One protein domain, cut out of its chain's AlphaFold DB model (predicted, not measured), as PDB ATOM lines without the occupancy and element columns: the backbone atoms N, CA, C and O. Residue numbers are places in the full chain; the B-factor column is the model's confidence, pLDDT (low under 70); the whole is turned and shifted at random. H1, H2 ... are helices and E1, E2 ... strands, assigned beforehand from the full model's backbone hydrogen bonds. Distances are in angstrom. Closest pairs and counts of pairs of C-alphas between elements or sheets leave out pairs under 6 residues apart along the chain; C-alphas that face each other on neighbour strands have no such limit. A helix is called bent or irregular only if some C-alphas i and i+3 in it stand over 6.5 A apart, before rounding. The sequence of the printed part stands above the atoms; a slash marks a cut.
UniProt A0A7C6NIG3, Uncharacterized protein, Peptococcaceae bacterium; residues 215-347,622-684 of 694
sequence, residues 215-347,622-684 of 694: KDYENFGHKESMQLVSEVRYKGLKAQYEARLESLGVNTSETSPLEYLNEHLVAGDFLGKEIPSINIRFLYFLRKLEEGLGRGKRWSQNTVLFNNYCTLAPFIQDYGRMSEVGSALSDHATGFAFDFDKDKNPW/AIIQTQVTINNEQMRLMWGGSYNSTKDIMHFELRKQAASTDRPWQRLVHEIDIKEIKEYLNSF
ATOM      1  N   LYS A 215      65.495  58.642  45.586       74.62
ATOM      2  CA  LYS A 215      65.047  57.255  45.774       74.62
ATOM      3  C   LYS A 215      66.091  56.434  46.533       74.62
ATOM      4  O   LYS A 215      65.742  55.709  47.462       74.62
ATOM      5  N   ASP A 216      67.372  56.608  46.212       82.88
ATOM      6  CA  ASP A 216      68.470  55.976  46.955       82.88
ATOM      7  C   ASP A 216      68.466  56.428  48.426       82.88
ATOM      8  O   ASP A 216      68.661  55.620  49.333       82.88
ATOM      9  N   TYR A 217      68.163  57.707  48.683       88.00
ATOM     10  CA  TYR A 217      67.983  58.234  50.035       88.00
ATOM     11  C   TYR A 217      66.758  57.658  50.743       88.00
ATOM     12  O   TYR A 217      66.851  57.270  51.906       88.00
ATOM     13  N   GLU A 218      65.614  57.537  50.080       86.19
ATOM     14  CA  GLU A 218      64.419  56.891  50.631       86.19
ATOM     15  C   GLU A 218      64.684  55.422  50.998       86.19
ATOM     16  O   GLU A 218      64.296  54.993  52.086       86.19
ATOM     17  N   ASN A 219      65.467  54.715  50.183       87.25
ATOM     18  CA  ASN A 219      65.871  53.324  50.397       87.25
ATOM     19  C   ASN A 219      67.098  53.146  51.307       87.25
ATOM     20  O   ASN A 219      67.505  52.016  51.586       87.25
ATOM     21  N   PHE A 220      67.716  54.230  51.777       93.81
ATOM     22  CA  PHE A 220      68.873  54.139  52.660       93.81
ATOM     23  C   PHE A 220      68.462  53.569  54.026       93.81
ATOM     24  O   PHE A 220      67.747  54.217  54.793       93.81
ATOM     25  N   GLY A 221      68.906  52.346  54.326       93.00
ATOM     26  CA  GLY A 221      68.493  51.564  55.495       93.00
ATOM     27  C   GLY A 221      69.196  51.962  56.792       93.00
ATOM     28  O   GLY A 221      68.721  51.641  57.876       93.00
ATOM     29  N   HIS A 222      70.294  52.718  56.709       92.88
ATOM     30  CA  HIS A 222      71.101  53.104  57.871       92.88
ATOM     31  C   HIS A 222      70.745  54.474  58.460       92.88
ATOM     32  O   HIS A 222      71.533  55.036  59.217       92.88
ATOM     33  N   LYS A 223      69.565  55.031  58.155       91.06
ATOM     34  CA  LYS A 223      69.118  56.336  58.689       91.06
ATOM     35  C   LYS A 223      69.119  56.405  60.216       91.06
ATOM     36  O   LYS A 223      69.391  57.463  60.769       91.06
ATOM     37  N   GLU A 224      68.814  55.290  60.878       89.81
ATOM     38  CA  GLU A 224      68.763  55.200  62.343       89.81
ATOM     39  C   GLU A 224      70.105  54.784  62.958       89.81
ATOM     40  O   GLU A 224      70.404  55.133  64.098       89.81
ATOM     41  N   SER A 225      70.933  54.054  62.205       88.94
ATOM     42  CA  SER A 225      72.220  53.549  62.684       88.94
ATOM     43  C   SER A 225      73.390  54.477  62.373       88.94
ATOM     44  O   SER A 225      74.443  54.292  62.961       88.94
ATOM     45  N   MET A 226      73.243  55.441  61.460       92.62
ATOM     46  CA  MET A 226      74.245  56.440  61.066       92.62
ATOM     47  C   MET A 226      73.834  57.830  61.579       92.62
ATOM     48  O   MET A 226      72.656  58.174  61.622       92.62
ATOM     49  N   GLN A 227      74.797  58.662  61.968       93.56
ATOM     50  CA  GLN A 227      74.519  59.973  62.558       93.56
ATOM     51  C   GLN A 227      74.407  61.095  61.520       93.56
ATOM     52  O   GLN A 227      75.016  61.054  60.451       93.56
ATOM     53  N   LEU A 228      73.664  62.151  61.873       92.50
ATOM     54  CA  LEU A 228      73.425  63.343  61.043       92.50
ATOM     55  C   LEU A 228      72.897  63.049  59.630       92.50
ATOM     56  O   LEU A 228      73.071  63.865  58.724       92.50
ATOM     57  N   VAL A 229      72.242  61.907  59.430       93.69
ATOM     58  CA  VAL A 229      71.625  61.574  58.148       93.69
ATOM     59  C   VAL A 229      70.440  62.509  57.914       93.69
ATOM     60  O   VAL A 229      69.532  62.605  58.735       93.69
ATOM     61  N   SER A 230      70.465  63.234  56.798       93.75
ATOM     62  CA  SER A 230      69.324  64.018  56.322       93.75
ATOM     63  C   SER A 230      69.412  64.179  54.809       93.75
ATOM     64  O   SER A 230      70.517  64.245  54.264       93.75
ATOM     65  N   GLU A 231      68.265  64.311  54.149       89.00
ATOM     66  CA  GLU A 231      68.174  64.469  52.693       89.00
ATOM     67  C   GLU A 231      68.972  65.692  52.220       89.00
ATOM     68  O   GLU A 231      69.778  65.604  51.298       89.00
ATOM     69  N   VAL A 232      68.825  66.817  52.932       88.50
ATOM     70  CA  VAL A 232      69.519  68.079  52.639       88.50
ATOM     71  C   VAL A 232      71.039  67.915  52.708       88.50
ATOM     72  O   VAL A 232      71.752  68.384  51.821       88.50
ATOM     73  N   ARG A 233      71.549  67.228  53.741       92.12
ATOM     74  CA  ARG A 233      72.993  66.975  53.884       92.12
ATOM     75  C   ARG A 233      73.511  66.053  52.792       92.12
ATOM     76  O   ARG A 233      74.573  66.327  52.246       92.12
ATOM     77  N   TYR A 234      72.777  64.989  52.466       91.88
ATOM     78  CA  TYR A 234      73.193  64.082  51.403       91.88
ATOM     79  C   TYR A 234      73.261  64.811  50.064       91.88
ATOM     80  O   TYR A 234      74.295  64.757  49.404       91.88
ATOM     81  N   LYS A 235      72.215  65.572  49.718       86.50
ATOM     82  CA  LYS A 235      72.175  66.377  48.493       86.50
ATOM     83  C   LYS A 235      73.397  67.293  48.374       86.50
ATOM     84  O   LYS A 235      74.025  67.330  47.323       86.50
ATOM     85  N   GLY A 236      73.774  67.981  49.455       86.25
ATOM     86  CA  GLY A 236      74.948  68.865  49.469       86.25
ATOM     87  C   GLY A 236      76.305  68.148  49.396       86.25
ATOM     88  O   GLY A 236      77.279  68.735  48.933       86.25
ATOM     89  N   LEU A 237      76.386  66.887  49.835       92.25
ATOM     90  CA  LEU A 237      77.636  66.118  49.907       92.25
ATOM     91  C   LEU A 237      77.785  65.062  48.801       92.25
ATOM     92  O   LEU A 237      78.861  64.477  48.683       92.25
ATOM     93  N   LYS A 238      76.744  64.811  47.997       89.69
ATOM     94  CA  LYS A 238      76.676  63.736  46.992       89.69
ATOM     95  C   LYS A 238      77.918  63.675  46.099       89.69
ATOM     96  O   LYS A 238      78.596  62.653  46.089       89.69
ATOM     97  N   ALA A 239      78.280  64.785  45.458       88.81
ATOM     98  CA  ALA A 239      79.452  64.846  44.580       88.81
ATOM     99  C   ALA A 239      80.768  64.511  45.309       88.81
ATOM    100  O   ALA A 239      81.683  63.925  44.737       88.81
ATOM    101  N   GLN A 240      80.872  64.849  46.598       94.38
ATOM    102  CA  GLN A 240      82.055  64.518  47.394       94.38
ATOM    103  C   GLN A 240      82.095  63.031  47.765       94.38
ATOM    104  O   GLN A 240      83.178  62.447  47.818       94.38
ATOM    105  N   TYR A 241      80.937  62.414  48.017       95.31
ATOM    106  CA  TYR A 241      80.835  60.964  48.173       95.31
ATOM    107  C   TYR A 241      81.229  60.237  46.890       95.31
ATOM    108  O   TYR A 241      82.025  59.305  46.959       95.31
ATOM    109  N   GLU A 242      80.715  60.678  45.741       93.25
ATOM    110  CA  GLU A 242      81.038  60.094  44.436       93.25
ATOM    111  C   GLU A 242      82.549  60.150  44.186       93.25
ATOM    112  O   GLU A 242      83.196  59.109  44.066       93.25
ATOM    113  N   ALA A 243      83.148  61.339  44.286       93.44
ATOM    114  CA  ALA A 243      84.591  61.511  44.133       93.44
ATOM    115  C   ALA A 243      85.404  60.654  45.124       93.44
ATOM    116  O   ALA A 243      86.456  60.108  44.778       93.44
ATOM    117  N   ARG A 244      84.933  60.509  46.374       93.12
ATOM    118  CA  ARG A 244      85.598  59.653  47.366       93.12
ATOM    119  C   ARG A 244      85.548  58.186  46.954       93.12
ATOM    120  O   ARG A 244      86.575  57.518  47.043       93.12
ATOM    121  N   LEU A 245      84.395  57.681  46.539       94.69
ATOM    122  CA  LEU A 245      84.215  56.279  46.164       94.69
ATOM    123  C   LEU A 245      84.969  55.933  44.873       94.69
ATOM    124  O   LEU A 245      85.663  54.917  44.833       94.69
ATOM    125  N   GLU A 246      84.962  56.822  43.881       94.00
ATOM    126  CA  GLU A 246      85.784  56.701  42.669       94.00
ATOM    127  C   GLU A 246      87.276  56.610  43.005       94.00
ATOM    128  O   GLU A 246      87.990  55.752  42.485       94.00
ATOM    129  N   SER A 247      87.754  57.426  43.955       92.75
ATOM    130  CA  SER A 247      89.150  57.370  44.418       92.75
ATOM    131  C   SER A 247      89.522  56.049  45.108       92.75
ATOM    132  O   SER A 247      90.709  55.749  45.262       92.75
ATOM    133  N   LEU A 248      88.518  55.270  45.527       92.62
ATOM    134  CA  LEU A 248      88.650  53.936  46.110       92.62
ATOM    135  C   LEU A 248      88.432  52.809  45.083       92.62
ATOM    136  O   LEU A 248      88.531  51.642  45.449       92.62
ATOM    137  N   GLY A 249      88.184  53.149  43.813       91.50
ATOM    138  CA  GLY A 249      87.956  52.200  42.721       91.50
ATOM    139  C   GLY A 249      86.501  51.751  42.551       91.50
ATOM    140  O   GLY A 249      86.253  50.793  41.827       91.50
ATOM    141  N   VAL A 250      85.542  52.412  43.204       92.25
ATOM    142  CA  VAL A 250      84.109  52.111  43.062       92.25
ATOM    143  C   VAL A 250      83.541  52.880  41.868       92.25
ATOM    144  O   VAL A 250      83.707  54.095  41.778       92.25
ATOM    145  N   ASN A 251      82.847  52.184  40.963       89.00
ATOM    146  CA  ASN A 251      82.174  52.812  39.829       89.00
ATOM    147  C   ASN A 251      80.835  53.428  40.267       89.00
ATOM    148  O   ASN A 251      79.807  52.756  40.329       89.00
ATOM    149  N   THR A 252      80.851  54.729  40.538       85.69
ATOM    150  CA  THR A 252      79.699  55.524  41.001       85.69
ATOM    151  C   THR A 252      78.598  55.694  39.956       85.69
ATOM    152  O   THR A 252      77.465  56.027  40.305       85.69
ATOM    153  N   SER A 253      78.896  55.430  38.677       78.62
ATOM    154  CA  SER A 253      77.876  55.392  37.621       78.62
ATOM    155  C   SER A 253      76.985  54.146  37.713       78.62
ATOM    156  O   SER A 253      75.816  54.193  37.323       78.62
ATOM    157  N   GLU A 254      77.508  53.056  38.281       81.88
ATOM    158  CA  GLU A 254      76.793  51.793  38.484       81.88
ATOM    159  C   GLU A 254      76.207  51.694  39.897       81.88
ATOM    160  O   GLU A 254      75.028  51.376  40.040       81.88
ATOM    161  N   THR A 255      76.996  52.028  40.922       86.25
ATOM    162  CA  THR A 255      76.597  51.974  42.336       86.25
ATOM    163  C   THR A 255      76.613  53.372  42.944       86.25
ATOM    164  O   THR A 255      77.673  53.972  43.118       86.25
ATOM    165  N   SER A 256      75.447  53.897  43.319       89.44
ATOM    166  CA  SER A 256      75.360  55.194  43.996       89.44
ATOM    167  C   SER A 256      76.040  55.160  45.374       89.44
ATOM    168  O   SER A 256      76.177  54.095  45.989       89.44
ATOM    169  N   PRO A 257      76.411  56.323  45.940       94.88
ATOM    170  CA  PRO A 257      76.974  56.359  47.281       94.88
ATOM    171  C   PRO A 257      76.125  55.705  48.370       94.88
ATOM    172  O   PRO A 257      76.671  55.047  49.252       94.88
ATOM    173  N   LEU A 258      74.802  55.874  48.339       94.38
ATOM    174  CA  LEU A 258      73.928  55.302  49.365       94.38
ATOM    175  C   LEU A 258      73.706  53.805  49.178       94.38
ATOM    176  O   LEU A 258      73.615  53.100  50.180       94.38
ATOM    177  N   GLU A 259      73.681  53.310  47.938       93.50
ATOM    178  CA  GLU A 259      73.707  51.867  47.665       93.50
ATOM    179  C   GLU A 259      74.997  51.249  48.211       93.50
ATOM    180  O   GLU A 259      74.937  50.297  48.988       93.50
ATOM    181  N   TYR A 260      76.153  51.860  47.926       95.50
ATOM    182  CA  TYR A 260      77.429  51.422  48.491       95.50
ATOM    183  C   TYR A 260      77.385  51.396  50.025       95.50
ATOM    184  O   TYR A 260      77.751  50.393  50.639       95.50
ATOM    185  N   LEU A 261      76.927  52.478  50.665       96.12
ATOM    186  CA  LEU A 261      76.859  52.547  52.125       96.12
ATOM    187  C   LEU A 261      75.883  51.516  52.711       96.12
ATOM    188  O   LEU A 261      76.210  50.927  53.734       96.12
ATOM    189  N   ASN A 262      74.740  51.255  52.071       93.94
ATOM    190  CA  ASN A 262      73.800  50.200  52.475       93.94
ATOM    191  C   ASN A 262      74.433  48.802  52.470       93.94
ATOM    192  O   ASN A 262      74.106  47.968  53.308       93.94
ATOM    193  N   GLU A 263      75.329  48.532  51.527       93.25
ATOM    194  CA  GLU A 263      75.991  47.230  51.423       93.25
ATOM    195  C   GLU A 263      77.191  47.083  52.368       93.25
ATOM    196  O   GLU A 263      77.583  45.963  52.711       93.25
ATOM    197  N   HIS A 264      77.795  48.205  52.767       96.06
ATOM    198  CA  HIS A 264      79.088  48.214  53.447       96.06
ATOM    199  C   HIS A 264      79.036  48.711  54.891       96.06
ATOM    200  O   HIS A 264      79.996  48.471  55.623       96.06
ATOM    201  N   LEU A 265      77.973  49.385  55.337       96.56
ATOM    202  CA  LEU A 265      77.814  49.768  56.737       96.56
ATOM    203  C   LEU A 265      77.189  48.626  57.537       96.56
ATOM    204  O   LEU A 265      76.154  48.072  57.183       96.56
ATOM    205  N   VAL A 266      77.819  48.279  58.654       95.56
ATOM    206  CA  VAL A 266      77.357  47.219  59.553       95.56
ATOM    207  C   VAL A 266      77.489  47.650  61.010       95.56
ATOM    208  O   VAL A 266      78.284  48.532  61.336       95.56
ATOM    209  N   ALA A 267      76.740  46.997  61.897       92.94
ATOM    210  CA  ALA A 267      76.960  47.096  63.336       92.94
ATOM    211  C   ALA A 267      78.058  46.110  63.755       92.94
ATOM    212  O   ALA A 267      77.982  44.928  63.434       92.94
ATOM    213  N   GLY A 268      79.065  46.577  64.488       91.44
ATOM    214  CA  GLY A 268      80.217  45.772  64.894       91.44
ATOM    215  C   GLY A 268      80.634  46.017  66.338       91.44
ATOM    216  O   GLY A 268      79.913  46.635  67.115       91.44
ATOM    217  N   ASP A 269      81.817  45.531  66.713       87.25
ATOM    218  CA  ASP A 269      82.473  45.973  67.944       87.25
ATOM    219  C   ASP A 269      83.990  46.043  67.768       87.25
ATOM    220  O   ASP A 269      84.557  45.305  66.962       87.25
ATOM    221  N   PHE A 270      84.637  46.903  68.547       85.25
ATOM    222  CA  PHE A 270      86.089  46.954  68.689       85.25
ATOM    223  C   PHE A 270      86.448  47.021  70.173       85.25
ATOM    224  O   PHE A 270      85.869  47.792  70.934       85.25
ATOM    225  N   LEU A 271      87.369  46.172  70.615       77.19
ATOM    226  CA  LEU A 271      87.756  45.959  72.012       77.19
ATOM    227  C   LEU A 271      86.564  45.647  72.933       77.19
ATOM    228  O   LEU A 271      86.584  45.956  74.126       77.19
ATOM    229  N   GLY A 272      85.518  45.013  72.387       75.06
ATOM    230  CA  GLY A 272      84.275  44.732  73.105       75.06
ATOM    231  C   GLY A 272      83.347  45.939  73.256       75.06
ATOM    232  O   GLY A 272      82.470  45.905  74.115       75.06
ATOM    233  N   LYS A 273      83.535  46.998  72.460       78.19
ATOM    234  CA  LYS A 273      82.636  48.155  72.391       78.19
ATOM    235  C   LYS A 273      81.871  48.190  71.096       78.19
ATOM    236  O   LYS A 273      82.478  48.207  70.033       78.19
ATOM    237  N   GLU A 274      80.552  48.209  71.223       85.94
ATOM    238  CA  GLU A 274      79.638  48.273  70.095       85.94
ATOM    239  C   GLU A 274      79.870  49.535  69.261       85.94
ATOM    240  O   GLU A 274      80.027  50.633  69.800       85.94
ATOM    241  N   ILE A 275      79.887  49.350  67.943       90.44
ATOM    242  CA  ILE A 275      79.926  50.410  66.940       90.44
ATOM    243  C   ILE A 275      78.641  50.275  66.120       90.44
ATOM    244  O   ILE A 275      78.549  49.330  65.332       90.44
ATOM    245  N   PRO A 276      77.645  51.163  66.298       91.38
ATOM    246  CA  PRO A 276      76.343  51.025  65.643       91.38
ATOM    247  C   PRO A 276      76.398  51.036  64.112       91.38
ATOM    248  O   PRO A 276      75.604  50.364  63.461       91.38
ATOM    249  N   SER A 277      77.335  51.789  63.534       94.50
ATOM    250  CA  SER A 277      77.536  51.852  62.087       94.50
ATOM    251  C   SER A 277      78.997  52.116  61.754       94.50
ATOM    252  O   SER A 277      79.555  53.159  62.099       94.50
ATOM    253  N   ILE A 278      79.621  51.154  61.083       96.62
ATOM    254  CA  ILE A 278      81.007  51.209  60.624       96.62
ATOM    255  C   ILE A 278      81.125  50.524  59.268       96.62
ATOM    256  O   ILE A 278      80.389  49.582  58.977       96.62
ATOM    257  N   ASN A 279      82.069  50.960  58.438       97.56
ATOM    258  CA  ASN A 279      82.361  50.261  57.197       97.56
ATOM    259  C   ASN A 279      82.925  48.868  57.514       97.56
ATOM    260  O   ASN A 279      83.906  48.739  58.249       97.56
ATOM    261  N   ILE A 280      82.349  47.817  56.940       97.62
ATOM    262  CA  ILE A 280      82.741  46.426  57.175       97.62
ATOM    263  C   ILE A 280      84.216  46.167  56.826       97.62
ATOM    264  O   ILE A 280      84.882  45.363  57.480       97.62
ATOM    265  N   ARG A 281      84.775  46.909  55.863       97.12
ATOM    266  CA  ARG A 281      86.202  46.846  55.506       97.12
ATOM    267  C   ARG A 281      87.083  47.468  56.583       97.12
ATOM    268  O   ARG A 281      88.178  46.978  56.855       97.12
ATOM    269  N   PHE A 282      86.602  48.524  57.237       97.25
ATOM    270  CA  PHE A 282      87.281  49.074  58.405       97.25
ATOM    271  C   PHE A 282      87.170  48.125  59.600       97.25
ATOM    272  O   PHE A 282      88.166  47.870  60.270       97.25
ATOM    273  N   LEU A 283      85.999  47.521  59.819       96.38
ATOM    274  CA  LEU A 283      85.795  46.520  60.866       96.38
ATOM    275  C   LEU A 283      86.718  45.303  60.693       96.38
ATOM    276  O   LEU A 283      87.290  44.832  61.674       96.38
ATOM    277  N   TYR A 284      86.925  44.832  59.458       96.50
ATOM    278  CA  TYR A 284      87.918  43.804  59.126       96.50
ATOM    279  C   TYR A 284      89.316  44.174  59.628       96.50
ATOM    280  O   TYR A 284      89.949  43.403  60.354       96.50
ATOM    281  N   PHE A 285      89.774  45.384  59.297       96.25
ATOM    282  CA  PHE A 285      91.054  45.895  59.768       96.25
ATOM    283  C   PHE A 285      91.111  45.971  61.303       96.25
ATOM    284  O   PHE A 285      92.097  45.540  61.904       96.25
ATOM    285  N   LEU A 286      90.051  46.467  61.950       93.31
ATOM    286  CA  LEU A 286      89.973  46.554  63.409       93.31
ATOM    287  C   LEU A 286      90.069  45.175  64.073       93.31
ATOM    288  O   LEU A 286      90.792  45.036  65.057       93.31
ATOM    289  N   ARG A 287      89.430  44.137  63.519       90.75
ATOM    290  CA  ARG A 287      89.553  42.759  64.029       90.75
ATOM    291  C   ARG A 287      90.960  42.197  63.876       90.75
ATOM    292  O   ARG A 287      91.484  41.616  64.822       90.75
ATOM    293  N   LYS A 288      91.612  42.434  62.739       92.50
ATOM    294  CA  LYS A 288      93.022  42.060  62.549       92.50
ATOM    295  C   LYS A 288      93.941  42.768  63.547       92.50
ATOM    296  O   LYS A 288      94.859  42.161  64.088       92.50
ATOM    297  N   LEU A 289      93.676  44.041  63.834       89.69
ATOM    298  CA  LEU A 289      94.404  44.789  64.857       89.69
ATOM    299  C   LEU A 289      94.176  44.188  66.253       89.69
ATOM    300  O   LEU A 289      95.123  44.041  67.026       89.69
ATOM    301  N   GLU A 290      92.941  43.791  66.574       85.50
ATOM    302  CA  GLU A 290      92.610  43.131  67.841       85.50
ATOM    303  C   GLU A 290      93.324  41.797  68.055       85.50
ATOM    304  O   GLU A 290      93.596  41.457  69.206       85.50
ATOM    305  N   GLU A 291      93.652  41.046  67.001       85.44
ATOM    306  CA  GLU A 291      94.461  39.825  67.126       85.44
ATOM    307  C   GLU A 291      95.837  40.141  67.741       85.44
ATOM    308  O   GLU A 291      96.312  39.406  68.608       85.44
ATOM    309  N   GLY A 292      96.443  41.273  67.359       80.62
ATOM    310  CA  GLY A 292      97.713  41.753  67.917       80.62
ATOM    311  C   GLY A 292      97.574  42.420  69.292       80.62
ATOM    312  O   GLY A 292      98.430  42.248  70.166       80.62
ATOM    313  N   LEU A 293      96.479  43.150  69.519       77.25
ATOM    314  CA  LEU A 293      96.196  43.785  70.811       77.25
ATOM    315  C   LEU A 293      95.783  42.758  71.879       77.25
ATOM    316  O   LEU A 293      96.086  42.934  73.057       77.25
ATOM    317  N   GLY A 294      95.134  41.667  71.476       71.94
ATOM    318  CA  GLY A 294      94.500  40.685  72.343       71.94
ATOM    319  C   GLY A 294      93.169  41.196  72.895       71.94
ATOM    320  O   GLY A 294      93.130  41.973  73.853       71.94
ATOM    321  N   ARG A 295      92.052  40.713  72.342       66.94
ATOM    322  CA  ARG A 295      90.714  40.989  72.888       66.94
ATOM    323  C   ARG A 295      90.635  40.502  74.341       66.94
ATOM    324  O   ARG A 295      90.873  39.332  74.622       66.94
ATOM    325  N   GLY A 296      90.336  41.399  75.282       55.59
ATOM    326  CA  GLY A 296      90.310  41.056  76.711       55.59
ATOM    327  C   GLY A 296      91.677  41.036  77.411       55.59
ATOM    328  O   GLY A 296      91.745  40.699  78.598       55.59
ATOM    329  N   LYS A 297      92.771  41.381  76.714       56.97
ATOM    330  CA  LYS A 297      94.106  41.467  77.314       56.97
ATOM    331  C   LYS A 297      94.122  42.546  78.392       56.97
ATOM    332  O   LYS A 297      93.742  43.691  78.169       56.97
ATOM    333  N   ARG A 298      94.600  42.171  79.577       52.88
ATOM    334  CA  ARG A 298      94.740  43.081  80.714       52.88
ATOM    335  C   ARG A 298      96.009  43.913  80.554       52.88
ATOM    336  O   ARG A 298      97.108  43.424  80.802       52.88
ATOM    337  N   TRP A 299      95.841  45.163  80.156       53.16
ATOM    338  CA  TRP A 299      96.869  46.195  80.290       53.16
ATOM    339  C   TRP A 299      96.956  46.595  81.786       53.16
ATOM    340  O   TRP A 299      95.972  46.467  82.511       53.16
ATOM    341  N   SER A 300      98.161  46.874  82.295       51.81
ATOM    342  CA  SER A 300      98.626  46.615  83.681       51.81
ATOM    343  C   SER A 300      97.678  46.875  84.884       51.81
ATOM    344  O   SER A 300      97.045  47.915  84.992       51.81
ATOM    345  N   GLN A 301      97.710  45.924  85.839       41.81
ATOM    346  CA  GLN A 301      97.300  45.939  87.267       41.81
ATOM    347  C   GLN A 301      95.955  46.577  87.679       41.81
ATOM    348  O   GLN A 301      95.890  47.427  88.558       41.81
ATOM    349  N   ASN A 302      94.846  46.031  87.183       40.56
ATOM    350  CA  ASN A 302      93.813  45.461  88.060       40.56
ATOM    351  C   ASN A 302      92.822  44.673  87.205       40.56
ATOM    352  O   ASN A 302      92.327  45.123  86.174       40.56
ATOM    353  N   THR A 303      92.520  43.462  87.638       39.94
ATOM    354  CA  THR A 303      91.652  42.514  86.930       39.94
ATOM    355  C   THR A 303      90.182  42.952  86.911       39.94
ATOM    356  O   THR A 303      89.450  42.586  85.993       39.94
ATOM    357  N   VAL A 304      89.800  43.800  87.871       43.97
ATOM    358  CA  VAL A 304      88.537  44.554  87.944       43.97
ATOM    359  C   VAL A 304      88.596  45.831  87.089       43.97
ATOM    360  O   VAL A 304      87.579  46.290  86.577       43.97
ATOM    361  N   LEU A 305      89.798  46.370  86.854       39.41
ATOM    362  CA  LEU A 305      89.997  47.621  86.134       39.41
ATOM    363  C   LEU A 305      89.950  47.481  84.612       39.41
ATOM    364  O   LEU A 305      89.434  48.390  84.004       39.41
ATOM    365  N   PHE A 306      90.362  46.386  83.964       39.75
ATOM    366  CA  PHE A 306      90.175  46.289  82.498       39.75
ATOM    367  C   PHE A 306      88.689  46.191  82.101       39.75
ATOM    368  O   PHE A 306      88.272  46.851  81.162       39.75
ATOM    369  N   ASN A 307      87.851  45.464  82.854       39.56
ATOM    370  CA  ASN A 307      86.395  45.501  82.639       39.56
ATOM    371  C   ASN A 307      85.798  46.864  83.022       39.56
ATOM    372  O   ASN A 307      84.914  47.337  82.311       39.56
ATOM    373  N   ASN A 308      86.309  47.530  84.066       43.41
ATOM    374  CA  ASN A 308      85.921  48.907  84.387       43.41
ATOM    375  C   ASN A 308      86.445  49.936  83.369       43.41
ATOM    376  O   ASN A 308      85.783  50.926  83.151       43.41
ATOM    377  N   TYR A 309      87.578  49.718  82.703       41.81
ATOM    378  CA  TYR A 309      88.196  50.619  81.724       41.81
ATOM    379  C   TYR A 309      87.812  50.293  80.298       41.81
ATOM    380  O   TYR A 309      87.989  51.147  79.457       41.81
ATOM    381  N   CYS A 310      87.274  49.113  80.008       39.12
ATOM    382  CA  CYS A 310      86.433  48.906  78.847       39.12
ATOM    383  C   CYS A 310      85.078  49.533  79.155       39.12
ATOM    384  O   CYS A 310      84.685  50.401  78.415       39.12
ATOM    385  N   THR A 311      84.384  49.276  80.269       40.72
ATOM    386  CA  THR A 311      83.122  50.006  80.558       40.72
ATOM    387  C   THR A 311      83.287  51.537  80.651       40.72
ATOM    388  O   THR A 311      82.379  52.234  80.211       40.72
ATOM    389  N   LEU A 312      84.449  52.050  81.078       39.50
ATOM    390  CA  LEU A 312      84.861  53.465  81.036       39.50
ATOM    391  C   LEU A 312      85.688  53.838  79.791       39.50
ATOM    392  O   LEU A 312      85.980  55.021  79.610       39.50
ATOM    393  N   ALA A 313      86.065  52.871  78.941       43.31
ATOM    394  CA  ALA A 313      86.510  53.155  77.585       43.31
ATOM    395  C   ALA A 313      85.258  53.706  76.950       43.31
ATOM    396  O   ALA A 313      84.183  53.085  77.029       43.31
ATOM    397  N   PRO A 314      85.374  54.926  76.469       52.81
ATOM    398  CA  PRO A 314      84.208  55.726  76.296       52.81
ATOM    399  C   PRO A 314      83.235  55.089  75.311       52.81
ATOM    400  O   PRO A 314      83.631  54.333  74.422       52.81
ATOM    401  N   PHE A 315      81.947  55.368  75.490       63.38
ATOM    402  CA  PHE A 315      80.979  55.065  74.446       63.38
ATOM    403  C   PHE A 315      81.519  55.638  73.137       63.38
ATOM    404  O   PHE A 315      82.011  56.769  73.121       63.38
ATOM    405  N   ILE A 316      81.503  54.837  72.074       77.94
ATOM    406  CA  ILE A 316      81.789  55.366  70.749       77.94
ATOM    407  C   ILE A 316      80.660  56.351  70.471       77.94
ATOM    408  O   ILE A 316      79.491  55.965  70.416       77.94
ATOM    409  N   GLN A 317      81.012  57.632  70.465       75.44
ATOM    410  CA  GLN A 317      80.050  58.725  70.397       75.44
ATOM    411  C   GLN A 317      79.822  59.158  68.969       75.44
ATOM    412  O   GLN A 317      78.683  59.448  68.628       75.44
ATOM    413  N   ASP A 318      80.869  59.155  68.153       84.94
ATOM    414  CA  ASP A 318      80.770  59.394  66.726       84.94
ATOM    415  C   ASP A 318      81.274  58.154  65.989       84.94
ATOM    416  O   ASP A 318      82.252  57.513  66.368       84.94
ATOM    417  N   TYR A 319      80.551  57.768  64.956       92.06
ATOM    418  CA  TYR A 319      80.850  56.628  64.094       92.06
ATOM    419  C   TYR A 319      80.408  57.020  62.681       92.06
ATOM    420  O   TYR A 319      80.426  58.210  62.368       92.06
ATOM    421  N   GLY A 320      79.972  56.084  61.828       94.06
ATOM    422  CA  GLY A 320      79.323  56.422  60.557       94.06
ATOM    423  C   GLY A 320      78.400  57.647  60.684       94.06
ATOM    424  O   GLY A 320      77.376  57.587  61.369       94.06
ATOM    425  N   ARG A 321      78.780  58.770  60.057       93.62
ATOM    426  CA  ARG A 321      78.144  60.086  60.239       93.62
ATOM    427  C   ARG A 321      78.249  60.950  58.994       93.62
ATOM    428  O   ARG A 321      79.346  61.280  58.546       93.62
ATOM    429  N   MET A 322      77.113  61.437  58.500       94.00
ATOM    430  CA  MET A 322      77.040  62.254  57.287       94.00
ATOM    431  C   MET A 322      77.556  63.678  57.566       94.00
ATOM    432  O   MET A 322      76.836  64.561  58.048       94.00
ATOM    433  N   SER A 323      78.856  63.871  57.333       90.62
ATOM    434  CA  SER A 323      79.619  65.036  57.787       90.62
ATOM    435  C   SER A 323      80.782  65.401  56.861       90.62
ATOM    436  O   SER A 323      81.273  64.585  56.082       90.62
ATOM    437  N   GLU A 324      81.240  66.642  56.994       88.06
ATOM    438  CA  GLU A 324      82.414  67.206  56.329       88.06
ATOM    439  C   GLU A 324      83.448  67.667  57.367       88.06
ATOM    440  O   GLU A 324      83.115  67.929  58.527       88.06
ATOM    441  N   VAL A 325      84.705  67.769  56.945       76.44
ATOM    442  CA  VAL A 325      85.799  68.396  57.689       76.44
ATOM    443  C   VAL A 325      86.380  69.500  56.811       76.44
ATOM    444  O   VAL A 325      87.010  69.235  55.786       76.44
ATOM    445  N   GLY A 326      86.163  70.755  57.207       77.19
ATOM    446  CA  GLY A 326      86.466  71.895  56.343       77.19
ATOM    447  C   GLY A 326      85.577  71.865  55.100       77.19
ATOM    448  O   GLY A 326      84.362  71.838  55.228       77.19
ATOM    449  N   SER A 327      86.184  71.847  53.914       79.06
ATOM    450  CA  SER A 327      85.481  71.782  52.625       79.06
ATOM    451  C   SER A 327      85.504  70.386  51.980       79.06
ATOM    452  O   SER A 327      85.332  70.280  50.768       79.06
ATOM    453  N   ALA A 328      85.822  69.335  52.744       84.69
ATOM    454  CA  ALA A 328      85.994  67.977  52.229       84.69
ATOM    455  C   ALA A 328      85.208  66.944  53.043       84.69
ATOM    456  O   ALA A 328      85.006  67.094  54.247       84.69
ATOM    457  N   LEU A 329      84.830  65.844  52.392       90.38
ATOM    458  CA  LEU A 329      84.107  64.744  53.021       90.38
ATOM    459  C   LEU A 329      84.910  64.118  54.175       90.38
ATOM    460  O   LEU A 329      86.078  63.746  54.012       90.38
ATOM    461  N   SER A 330      84.265  63.964  55.332       89.44
ATOM    462  CA  SER A 330      84.855  63.327  56.514       89.44
ATOM    463  C   SER A 330      85.067  61.821  56.307       89.44
ATOM    464  O   SER A 330      84.295  61.182  55.599       89.44
ATOM    465  N   ASP A 331      86.051  61.211  56.974       91.75
ATOM    466  CA  ASP A 331      86.184  59.742  57.005       91.75
ATOM    467  C   ASP A 331      85.059  59.063  57.810       91.75
ATOM    468  O   ASP A 331      84.720  57.906  57.556       91.75
ATOM    469  N   HIS A 332      84.395  59.808  58.701       93.19
ATOM    470  CA  HIS A 332      83.147  59.370  59.331       93.19
ATOM    471  C   HIS A 332      82.019  59.177  58.310       93.19
ATOM    472  O   HIS A 332      81.162  58.313  58.493       93.19
ATOM    473  N   ALA A 333      82.016  59.940  57.213       94.25
ATOM    474  CA  ALA A 333      80.959  59.903  56.201       94.25
ATOM    475  C   ALA A 333      80.857  58.538  55.512       94.25
ATOM    476  O   ALA A 333      79.762  58.072  55.217       94.25
ATOM    477  N   THR A 334      81.988  57.862  55.317       94.50
ATOM    478  CA  THR A 334      82.054  56.531  54.701       94.50
ATOM    479  C   THR A 334      82.209  55.398  55.715       94.50
ATOM    480  O   THR A 334      82.392  54.246  55.318       94.50
ATOM    481  N   GLY A 335      82.138  55.702  57.017       94.69
ATOM    482  CA  GLY A 335      82.294  54.731  58.104       94.69
ATOM    483  C   GLY A 335      83.730  54.231  58.304       94.69
ATOM    484  O   GLY A 335      83.913  53.156  58.871       94.69
ATOM    485  N   PHE A 336      84.743  54.969  57.836       94.88
ATOM    486  CA  PHE A 336      86.172  54.653  58.011       94.88
ATOM    487  C   PHE A 336      86.819  55.381  59.199       94.88
ATOM    488  O   PHE A 336      88.047  55.386  59.330       94.88
ATOM    489  N   ALA A 337      85.995  55.972  60.061       92.25
ATOM    490  CA  ALA A 337      86.412  56.581  61.308       92.25
ATOM    491  C   ALA A 337      85.394  56.332  62.426       92.25
ATOM    492  O   ALA A 337      84.226  56.032  62.163       92.25
ATOM    493  N   PHE A 338      85.862  56.438  63.665       89.19
ATOM    494  CA  PHE A 338      85.027  56.524  64.857       89.19
ATOM    495  C   PHE A 338      85.735  57.361  65.924       89.19
ATOM    496  O   PHE A 338      86.968  57.382  65.991       89.19
ATOM    497  N   ASP A 339      84.940  57.993  66.784       82.88
ATOM    498  CA  ASP A 339      85.418  58.768  67.916       82.88
ATOM    499  C   ASP A 339      84.959  58.114  69.211       82.88
ATOM    500  O   ASP A 339      83.790  57.778  69.436       82.88
ATOM    501  N   PHE A 340      85.915  57.953  70.102       75.94
ATOM    502  CA  PHE A 340      85.650  57.679  71.499       75.94
ATOM    503  C   PHE A 340      85.065  58.947  72.175       75.94
ATOM    504  O   PHE A 340      85.378  60.057  71.766       75.94
ATOM    505  N   ASP A 341      84.205  58.805  73.192       69.62
ATOM    506  CA  ASP A 341      83.574  59.906  73.966       69.62
ATOM    507  C   ASP A 341      84.477  61.127  74.135       69.62
ATOM    508  O   ASP A 341      85.557  61.086  74.744       69.62
ATOM    509  N   LYS A 342      83.956  62.235  73.622       60.16
ATOM    510  CA  LYS A 342      84.585  63.546  73.643       60.16
ATOM    511  C   LYS A 342      84.834  64.067  75.060       60.16
ATOM    512  O   LYS A 342      85.744  64.864  75.244       60.16
ATOM    513  N   ASP A 343      84.107  63.613  76.077       54.31
ATOM    514  CA  ASP A 343      84.313  64.041  77.467       54.31
ATOM    515  C   ASP A 343      85.604  63.453  78.062       54.31
ATOM    516  O   ASP A 343      86.066  63.871  79.125       54.31
ATOM    517  N   LYS A 344      86.210  62.471  77.379       58.16
ATOM    518  CA  LYS A 344      87.527  61.902  77.705       58.16
ATOM    519  C   LYS A 344      88.662  62.495  76.869       58.16
ATOM    520  O   LYS A 344      89.825  62.136  77.080       58.16
ATOM    521  N   ASN A 345      88.321  63.414  75.965       58.22
ATOM    522  CA  ASN A 345      89.252  64.208  75.180       58.22
ATOM    523  C   ASN A 345      90.069  65.113  76.125       58.22
ATOM    524  O   ASN A 345      89.547  65.587  77.121       58.22
ATOM    525  N   PRO A 346      91.339  65.404  75.859       55.41
ATOM    526  CA  PRO A 346      92.085  66.487  76.490       55.41
ATOM    527  C   PRO A 346      91.587  67.876  76.157       55.41
ATOM    528  O   PRO A 346      92.196  68.852  76.601       55.41
ATOM    529  N   TRP A 347      90.544  67.987  75.342       61.03
ATOM    530  CA  TRP A 347      90.114  69.278  74.877       61.03
ATOM    531  C   TRP A 347      89.425  70.072  75.980       61.03
ATOM    532  O   TRP A 347      88.255  69.902  76.317       61.03
ATOM    533  N   ALA A 622      99.865  50.435  72.716       74.19
ATOM    534  CA  ALA A 622      99.603  49.205  71.998       74.19
ATOM    535  C   ALA A 622      98.896  49.472  70.666       74.19
ATOM    536  O   ALA A 622      99.323  48.919  69.657       74.19
ATOM    537  N   ILE A 623      97.886  50.348  70.628       75.88
ATOM    538  CA  ILE A 623      97.191  50.730  69.388       75.88
ATOM    539  C   ILE A 623      98.170  51.365  68.390       75.88
ATOM    540  O   ILE A 623      98.166  50.997  67.219       75.88
ATOM    541  N   ILE A 624      99.049  52.265  68.849       72.94
ATOM    542  CA  ILE A 624     100.049  52.940  67.999       72.94
ATOM    543  C   ILE A 624     101.089  51.961  67.437       72.94
ATOM    544  O   ILE A 624     101.531  52.104  66.291       72.94
ATOM    545  N   GLN A 625     101.539  51.021  68.269       76.19
ATOM    546  CA  GLN A 625     102.643  50.115  67.953       76.19
ATOM    547  C   GLN A 625     102.197  48.863  67.203       76.19
ATOM    548  O   GLN A 625     103.009  48.262  66.500       76.19
ATOM    549  N   THR A 626     100.936  48.459  67.345       83.44
ATOM    550  CA  THR A 626     100.419  47.271  66.668       83.44
ATOM    551  C   THR A 626     100.210  47.589  65.196       83.44
ATOM    552  O   THR A 626      99.466  48.498  64.829       83.44
ATOM    553  N   GLN A 627     100.888  46.822  64.352       89.06
ATOM    554  CA  GLN A 627     100.767  46.889  62.905       89.06
ATOM    555  C   GLN A 627     100.054  45.639  62.400       89.06
ATOM    556  O   GLN A 627     100.226  44.548  62.942       89.06
ATOM    557  N   VAL A 628      99.280  45.807  61.338       91.19
ATOM    558  CA  VAL A 628      98.594  44.741  60.615       91.19
ATOM    559  C   VAL A 628      99.146  44.718  59.201       91.19
ATOM    560  O   VAL A 628      99.212  45.760  58.555       91.19
ATOM    561  N   THR A 629      99.522  43.544  58.706       93.25
ATOM    562  CA  THR A 629      99.938  43.380  57.310       93.25
ATOM    563  C   THR A 629      98.748  42.944  56.461       93.25
ATOM    564  O   THR A 629      98.142  41.911  56.743       93.25
ATOM    565  N   ILE A 630      98.437  43.701  55.412       91.75
ATOM    566  CA  ILE A 630      97.421  43.383  54.396       91.75
ATOM    567  C   ILE A 630      98.072  43.601  53.030       91.75
ATOM    568  O   ILE A 630      98.711  44.626  52.830       91.75
ATOM    569  N   ASN A 631      97.953  42.644  52.102       90.19
ATOM    570  CA  ASN A 631      98.564  42.715  50.762       90.19
ATOM    571  C   ASN A 631     100.060  43.103  50.780       90.19
ATOM    572  O   ASN A 631     100.520  43.893  49.964       90.19
ATOM    573  N   ASN A 632     100.828  42.547  51.728       89.94
ATOM    574  CA  ASN A 632     102.246  42.859  51.993       89.94
ATOM    575  C   ASN A 632     102.547  44.301  52.441       89.94
ATOM    576  O   ASN A 632     103.712  44.645  52.637       89.94
ATOM    577  N   GLU A 633     101.528  45.119  52.678       93.00
ATOM    578  CA  GLU A 633     101.659  46.467  53.216       93.00
ATOM    579  C   GLU A 633     101.387  46.469  54.721       93.00
ATOM    580  O   GLU A 633     100.385  45.932  55.200       93.00
ATOM    581  N   GLN A 634     102.288  47.088  55.486       92.06
ATOM    582  CA  GLN A 634     102.093  47.281  56.919       92.06
ATOM    583  C   GLN A 634     101.239  48.521  57.179       92.06
ATOM    584  O   GLN A 634     101.564  49.643  56.785       92.06
ATOM    585  N   MET A 635     100.149  48.305  57.900       90.12
ATOM    586  CA  MET A 635      99.122  49.285  58.220       90.12
ATOM    587  C   MET A 635      98.976  49.401  59.739       90.12
ATOM    588  O   MET A 635      99.299  48.475  60.480       90.12
ATOM    589  N   ARG A 636      98.467  50.530  60.227       86.62
ATOM    590  CA  ARG A 636      98.114  50.718  61.645       86.62
ATOM    591  C   ARG A 636      96.862  51.572  61.763       86.62
ATOM    592  O   ARG A 636      96.481  52.245  60.810       86.62
ATOM    593  N   LEU A 637      96.222  51.556  62.924       84.94
ATOM    594  CA  LEU A 637      95.136  52.490  63.177       84.94
ATOM    595  C   LEU A 637      95.738  53.884  63.326       84.94
ATOM    596  O   LEU A 637      96.680  54.074  64.104       84.94
ATOM    597  N   MET A 638      95.233  54.852  62.567       79.62
ATOM    598  CA  MET A 638      95.636  56.227  62.807       79.62
ATOM    599  C   MET A 638      94.832  56.795  63.941       79.62
ATOM    600  O   MET A 638      93.638  56.548  64.075       79.62
ATOM    601  N   TRP A 639      95.537  57.580  64.733       76.44
ATOM    602  CA  TRP A 639      95.001  58.208  65.907       76.44
ATOM    603  C   TRP A 639      95.292  59.699  65.848       76.44
ATOM    604  O   TRP A 639      96.440  60.107  65.638       76.44
ATOM    605  N   GLY A 640      94.248  60.502  66.018       67.12
ATOM    606  CA  GLY A 640      94.324  61.947  65.924       67.12
ATOM    607  C   GLY A 640      93.766  62.447  64.596       67.12
ATOM    608  O   GLY A 640      94.411  62.273  63.565       67.12
ATOM    609  N   GLY A 641      92.619  63.118  64.628       64.19
ATOM    610  CA  GLY A 641      92.007  63.868  63.528       64.19
ATOM    611  C   GLY A 641      92.312  65.366  63.609       64.19
ATOM    612  O   GLY A 641      93.083  65.809  64.465       64.19
ATOM    613  N   SER A 642      91.721  66.165  62.721       57.97
ATOM    614  CA  SER A 642      91.691  67.627  62.857       57.97
ATOM    615  C   SER A 642      90.255  68.135  62.874       57.97
ATOM    616  O   SER A 642      89.518  67.873  61.928       57.97
ATOM    617  N   TYR A 643      89.892  68.911  63.892       57.69
ATOM    618  CA  TYR A 643      88.586  69.553  64.017       57.69
ATOM    619  C   TYR A 643      88.771  71.036  64.362       57.69
ATOM    620  O   TYR A 643      89.441  71.358  65.340       57.69
ATOM    621  N   ASN A 644      88.236  71.955  63.546       55.38
ATOM    622  CA  ASN A 644      88.345  73.413  63.744       55.38
ATOM    623  C   ASN A 644      89.768  73.903  64.097       55.38
ATOM    624  O   ASN A 644      89.963  74.625  65.071       55.38
ATOM    625  N   SER A 645      90.776  73.481  63.324       54.59
ATOM    626  CA  SER A 645      92.203  73.806  63.542       54.59
ATOM    627  C   SER A 645      92.844  73.195  64.801       54.59
ATOM    628  O   SER A 645      93.976  73.537  65.139       54.59
ATOM    629  N   THR A 646      92.166  72.259  65.471       53.94
ATOM    630  CA  THR A 646      92.666  71.529  66.651       53.94
ATOM    631  C   THR A 646      92.799  70.034  66.368       53.94
ATOM    632  O   THR A 646      92.227  69.531  65.401       53.94
ATOM    633  N   LYS A 647      93.588  69.309  67.170       62.38
ATOM    634  CA  LYS A 647      93.734  67.851  67.049       62.38
ATOM    635  C   LYS A 647      92.626  67.134  67.814       62.38
ATOM    636  O   LYS A 647      92.512  67.312  69.021       62.38
ATOM    637  N   ASP A 648      91.882  66.275  67.129       67.44
ATOM    638  CA  ASP A 648      90.908  65.394  67.770       67.44
ATOM    639  C   ASP A 648      91.580  64.077  68.140       67.44
ATOM    640  O   ASP A 648      91.744  63.196  67.301       67.44
ATOM    641  N   ILE A 649      92.021  63.946  69.385       66.81
ATOM    642  CA  ILE A 649      92.701  62.732  69.836       66.81
ATOM    643  C   ILE A 649      91.741  61.666  70.362       66.81
ATOM    644  O   ILE A 649      92.195  60.693  70.951       66.81
ATOM    645  N   MET A 650      90.433  61.838  70.211       74.50
ATOM    646  CA  MET A 650      89.510  60.720  70.378       74.50
ATOM    647  C   MET A 650      89.134  60.104  69.030       74.50
ATOM    648  O   MET A 650      88.516  59.044  69.024       74.50
ATOM    649  N   HIS A 651      89.586  60.712  67.929       80.50
ATOM    650  CA  HIS A 651      89.376  60.265  66.561       80.50
ATOM    651  C   HIS A 651      90.342  59.170  66.122       80.50
ATOM    652  O   HIS A 651      91.571  59.326  66.193       80.50
ATOM    653  N   PHE A 652      89.771  58.093  65.596       84.69
ATOM    654  CA  PHE A 652      90.489  56.984  64.993       84.69
ATOM    655  C   PHE A 652      89.993  56.756  63.578       84.69
ATOM    656  O   PHE A 652      88.791  56.729  63.334       84.69
ATOM    657  N   GLU A 653      90.912  56.528  62.648       88.31
ATOM    658  CA  GLU A 653      90.554  56.288  61.254       88.31
ATOM    659  C   GLU A 653      91.590  55.422  60.533       88.31
ATOM    660  O   GLU A 653      92.733  55.243  60.977       88.31
ATOM    661  N   LEU A 654      91.201  54.900  59.373       90.12
ATOM    662  CA  LEU A 654      92.094  54.149  58.499       90.12
ATOM    663  C   LEU A 654      92.702  55.062  57.423       90.12
ATOM    664  O   LEU A 654      92.075  55.323  56.397       90.12
ATOM    665  N   ARG A 655      93.937  55.543  57.620       84.31
ATOM    666  CA  ARG A 655      94.668  56.374  56.633       84.31
ATOM    667  C   ARG A 655      96.177  56.269  56.791       84.31
ATOM    668  O   ARG A 655      96.645  56.050  57.885       84.31
ATOM    669  N   LYS A 656      96.986  56.520  55.760       83.44
ATOM    670  CA  LYS A 656      98.456  56.423  55.905       83.44
ATOM    671  C   LYS A 656      99.080  57.578  56.699       83.44
ATOM    672  O   LYS A 656     100.076  57.388  57.394       83.44
ATOM    673  N   GLN A 657      98.524  58.784  56.577       75.81
ATOM    674  CA  GLN A 657      99.053  59.997  57.207       75.81
ATOM    675  C   GLN A 657      97.938  60.949  57.620       75.81
ATOM    676  O   GLN A 657      96.948  61.092  56.908       75.81
ATOM    677  N   ALA A 658      98.156  61.658  58.730       65.44
ATOM    678  CA  ALA A 658      97.113  62.432  59.385       65.44
ATOM    679  C   ALA A 658      96.604  63.672  58.622       65.44
ATOM    680  O   ALA A 658      95.502  64.152  58.857       65.44
ATOM    681  N   ALA A 659      97.435  64.233  57.747       65.75
ATOM    682  CA  ALA A 659      97.121  65.448  56.995       65.75
ATOM    683  C   ALA A 659      96.908  65.179  55.498       65.75
ATOM    684  O   ALA A 659      96.655  66.109  54.740       65.75
ATOM    685  N   SER A 660      97.051  63.925  55.058       74.12
ATOM    686  CA  SER A 660      96.937  63.585  53.643       74.12
ATOM    687  C   SER A 660      95.472  63.487  53.239       74.12
ATOM    688  O   SER A 660      94.663  62.931  53.979       74.12
ATOM    689  N   THR A 661      95.132  63.981  52.050       77.31
ATOM    690  CA  THR A 661      93.848  63.709  51.386       77.31
ATOM    691  C   THR A 661      93.842  62.343  50.695       77.31
ATOM    692  O   THR A 661      92.776  61.772  50.485       77.31
ATOM    693  N   ASP A 662      95.012  61.755  50.433       84.19
ATOM    694  CA  ASP A 662      95.127  60.415  49.863       84.19
ATOM    695  C   ASP A 662      94.794  59.327  50.902       84.19
ATOM    696  O   ASP A 662      95.225  59.388  52.060       84.19
ATOM    697  N   ARG A 663      94.038  58.307  50.484       89.88
ATOM    698  CA  ARG A 663      93.538  57.212  51.337       89.88
ATOM    699  C   ARG A 663      94.064  55.838  50.888       89.88
ATOM    700  O   ARG A 663      93.275  54.919  50.675       89.88
ATOM    701  N   PRO A 664      95.392  55.630  50.789       91.75
ATOM    702  CA  PRO A 664      95.942  54.390  50.237       91.75
ATOM    703  C   PRO A 664      95.603  53.165  51.098       91.75
ATOM    704  O   PRO A 664      95.378  52.091  50.566       91.75
ATOM    705  N   TRP A 665      95.490  53.322  52.420       93.75
ATOM    706  CA  TRP A 665      95.070  52.239  53.315       93.75
ATOM    707  C   TRP A 665      93.588  51.873  53.175       93.75
ATOM    708  O   TRP A 665      93.251  50.705  53.330       93.75
ATOM    709  N   GLN A 666      92.718  52.832  52.836       94.62
ATOM    710  CA  GLN A 666      91.327  52.518  52.493       94.62
ATOM    711  C   GLN A 666      91.258  51.812  51.132       94.62
ATOM    712  O   GLN A 666      90.511  50.848  51.008       94.62
ATOM    713  N   ARG A 667      92.070  52.222  50.141       94.19
ATOM    714  CA  ARG A 667      92.185  51.512  48.850       94.19
ATOM    715  C   ARG A 667      92.616  50.056  49.028       94.19
ATOM    716  O   ARG A 667      91.954  49.169  48.514       94.19
ATOM    717  N   LEU A 668      93.650  49.796  49.830       94.56
ATOM    718  CA  LEU A 668      94.149  48.434  50.063       94.56
ATOM    719  C   LEU A 668      93.074  47.483  50.612       94.56
ATOM    720  O   LEU A 668      92.997  46.336  50.191       94.56
ATOM    721  N   VAL A 669      92.205  47.938  51.521       95.06
ATOM    722  CA  VAL A 669      91.104  47.087  52.025       95.06
ATOM    723  C   VAL A 669      89.931  46.951  51.043       95.06
ATOM    724  O   VAL A 669      89.082  46.079  51.234       95.06
ATOM    725  N   HIS A 670      89.861  47.788  50.001       94.81
ATOM    726  CA  HIS A 670      88.922  47.615  48.884       94.81
ATOM    727  C   HIS A 670      89.383  46.550  47.888       94.81
ATOM    728  O   HIS A 670      88.539  45.942  47.241       94.81
ATOM    729  N   GLU A 671      90.687  46.275  47.807       94.31
ATOM    730  CA  GLU A 671      91.234  45.201  46.964       94.31
ATOM    731  C   GLU A 671      90.886  43.796  47.485       94.31
ATOM    732  O   GLU A 671      91.022  42.819  46.754       94.31
ATOM    733  N   ILE A 672      90.448  43.680  48.744       95.12
ATOM    734  CA  ILE A 672      90.033  42.410  49.346       95.12
ATOM    735  C   ILE A 672      88.581  42.118  48.972       95.12
ATOM    736  O   ILE A 672      87.694  42.967  49.150       95.12
ATOM    737  N   ASP A 673      88.323  40.888  48.530       94.81
ATOM    738  CA  ASP A 673      86.974  40.420  48.241       94.81
ATOM    739  C   ASP A 673      86.072  40.565  49.483       94.81
ATOM    740  O   ASP A 673      86.423  40.197  50.610       94.81
ATOM    741  N   ILE A 674      84.885  41.145  49.288       94.62
ATOM    742  CA  ILE A 674      83.946  41.403  50.383       94.62
ATOM    743  C   ILE A 674      83.462  40.110  51.049       94.62
ATOM    744  O   ILE A 674      83.195  40.094  52.251       94.62
ATOM    745  N   LYS A 675      83.371  39.016  50.292       95.81
ATOM    746  CA  LYS A 675      82.984  37.700  50.789       95.81
ATOM    747  C   LYS A 675      84.040  37.149  51.740       95.81
ATOM    748  O   LYS A 675      83.678  36.670  52.810       95.81
ATOM    749  N   GLU A 676      85.323  37.297  51.409       96.31
ATOM    750  CA  GLU A 676      86.426  36.900  52.295       96.31
ATOM    751  C   GLU A 676      86.392  37.686  53.612       96.31
ATOM    752  O   GLU A 676      86.555  37.116  54.695       96.31
ATOM    753  N   ILE A 677      86.104  38.992  53.542       97.31
ATOM    754  CA  ILE A 677      85.918  39.833  54.728       97.31
ATOM    755  C   ILE A 677      84.759  39.324  55.592       97.31
ATOM    756  O   ILE A 677      84.930  39.169  56.803       97.31
ATOM    757  N   LYS A 678      83.592  39.054  54.994       96.75
ATOM    758  CA  LYS A 678      82.414  38.555  55.718       96.75
ATOM    759  C   LYS A 678      82.679  37.199  56.364       96.75
ATOM    760  O   LYS A 678      82.388  37.030  57.545       96.75
ATOM    761  N   GLU A 679      83.279  36.258  55.636       96.44
ATOM    762  CA  GLU A 679      83.655  34.938  56.157       96.44
ATOM    763  C   GLU A 679      84.608  35.057  57.352       96.44
ATOM    764  O   GLU A 679      84.384  34.433  58.396       96.44
ATOM    765  N   TYR A 680      85.622  35.918  57.248       95.25
ATOM    766  CA  TYR A 680      86.538  36.187  58.349       95.25
ATOM    767  C   TYR A 680      85.819  36.805  59.554       95.25
ATOM    768  O   TYR A 680      85.968  36.313  60.672       95.25
ATOM    769  N   LEU A 681      85.001  37.842  59.359       94.88
ATOM    770  CA  LEU A 681      84.285  38.512  60.451       94.88
ATOM    771  C   LEU A 681      83.248  37.602  61.132       94.88
ATOM    772  O   LEU A 681      83.122  37.635  62.358       94.88
ATOM    773  N   ASN A 682      82.558  36.753  60.367       94.44
ATOM    774  CA  ASN A 682      81.589  35.781  60.879       94.44
ATOM    775  C   ASN A 682      82.252  34.638  61.675       94.44
ATOM    776  O   ASN A 682      81.575  33.958  62.447       94.44
ATOM    777  N   SER A 683      83.574  34.446  61.557       91.75
ATOM    778  CA  SER A 683      84.316  33.475  62.377       91.75
ATOM    779  C   SER A 683      84.443  33.888  63.854       91.75
ATOM    780  O   SER A 683      84.700  33.046  64.720       91.75
ATOM    781  N   PHE A 684      84.225  35.170  64.170       86.38
ATOM    782  CA  PHE A 684      84.297  35.700  65.529       86.38
ATOM    783  C   PHE A 684      82.961  35.592  66.270       86.38
ATOM    784  O   PHE A 684      81.877  35.576  65.688       86.38
TER     785      PHE A 684
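This is residues 215 to 347 and 622 to 684 of the 694 residues of an uncharacterized protein of Peptococcaceae bacterium (UniProt A0A7C6NIG3). A long helix, H4, lies between two small strand hairpins, E1 E2 and E5 E6, with H7 and H8 packed on it crosswise; a strongly twisted four-stranded sheet stands beside E2. H1, H2 and H3 cluster at one end of the longest axis, and H5 is an arm at the other, where residues 300 to 305 stick out. The 196 printed residues hold eight named helices and eight strands, in the order H1 H2 H3 E1 E2 H4 H5 E3 E4 H6 E5 E6 E7 E8 H7 H8; the class is mixed, and the large sheet, E3 E4 E8 E7, is antiparallel. The whole is compact, with a radius of gyration of the C-alphas of 16.6 A and spans of 53 by 37 by 30 A.

Find C-alpha 215 at (65.047, 57.255, 45.774), where H1 begins, residues 215 to 218. H2, residues 231 to 246, is 21.7 A long and irregular, C-alphas 236 and 239 being 7.8 A apart, with a kink of 53 degrees near residue 239. Next come H3, 257 to 264, E1, 265 to 270, and E2, 273 to 279. At C-alpha 280, (82.741, 46.426, 57.175), H4 begins; it runs 19.3 A to residue 293. H5 is 303 to 311, E3 316 to 318, E4 337 to 340, H6 622 to 625, E5 628 to 630 and E6 633 to 635. E7, 638 to 643, and E8, 646 to 653, precede H7, 664 to 670, and H8, 674 to 682.

Look first at H4, the hub. It touches H8 at a steep tilt of 46 degrees, the same way, closest at C-alphas 284 and 677, 6.3 A. Its residues 281 to 285 alone touch H7, closest at C-alphas 281 and 669, 6.0 A; H6 only just touches it, with 3 pairs of C-alphas within 8 A. In the hairpins E1 E2 and E5 E6, N 268 and O 275 are 2.9 A apart, N 628 and O 635 2.8 A. In the large sheet, look at N 339 and O 318, 2.8 A, N 652 and O 338, 2.9 A, and N 641 and O 648, 2.8 A; E8 bends by 83 degrees at residue 650. H3 touches H2, closest at C-alphas 257 and 241, 6.1 A, and only just H1, with 3 pairs within 8 A. H5 touches no helix. Every O i to N i+4 pair is within hydrogen-bond range in H3, H7 and H8; H2 has 10 of 12, H4 9 of 10, H5 4 of 5, and H1 and H6 are too short for one.

The two C-alphas farthest apart, of Ser 253 and Gln 301, are 54.1 A apart. Residues 348 to 621 are not printed, and C-alphas 347 and 622 are 22.4 A apart across the cut. The links H1 to H2 and E3 to E4 are long. Mean pLDDT of the printed part is 81.9; it is under 70 at residues 295 to 315, 341 to 347, 640 to 649 and 658 to 659.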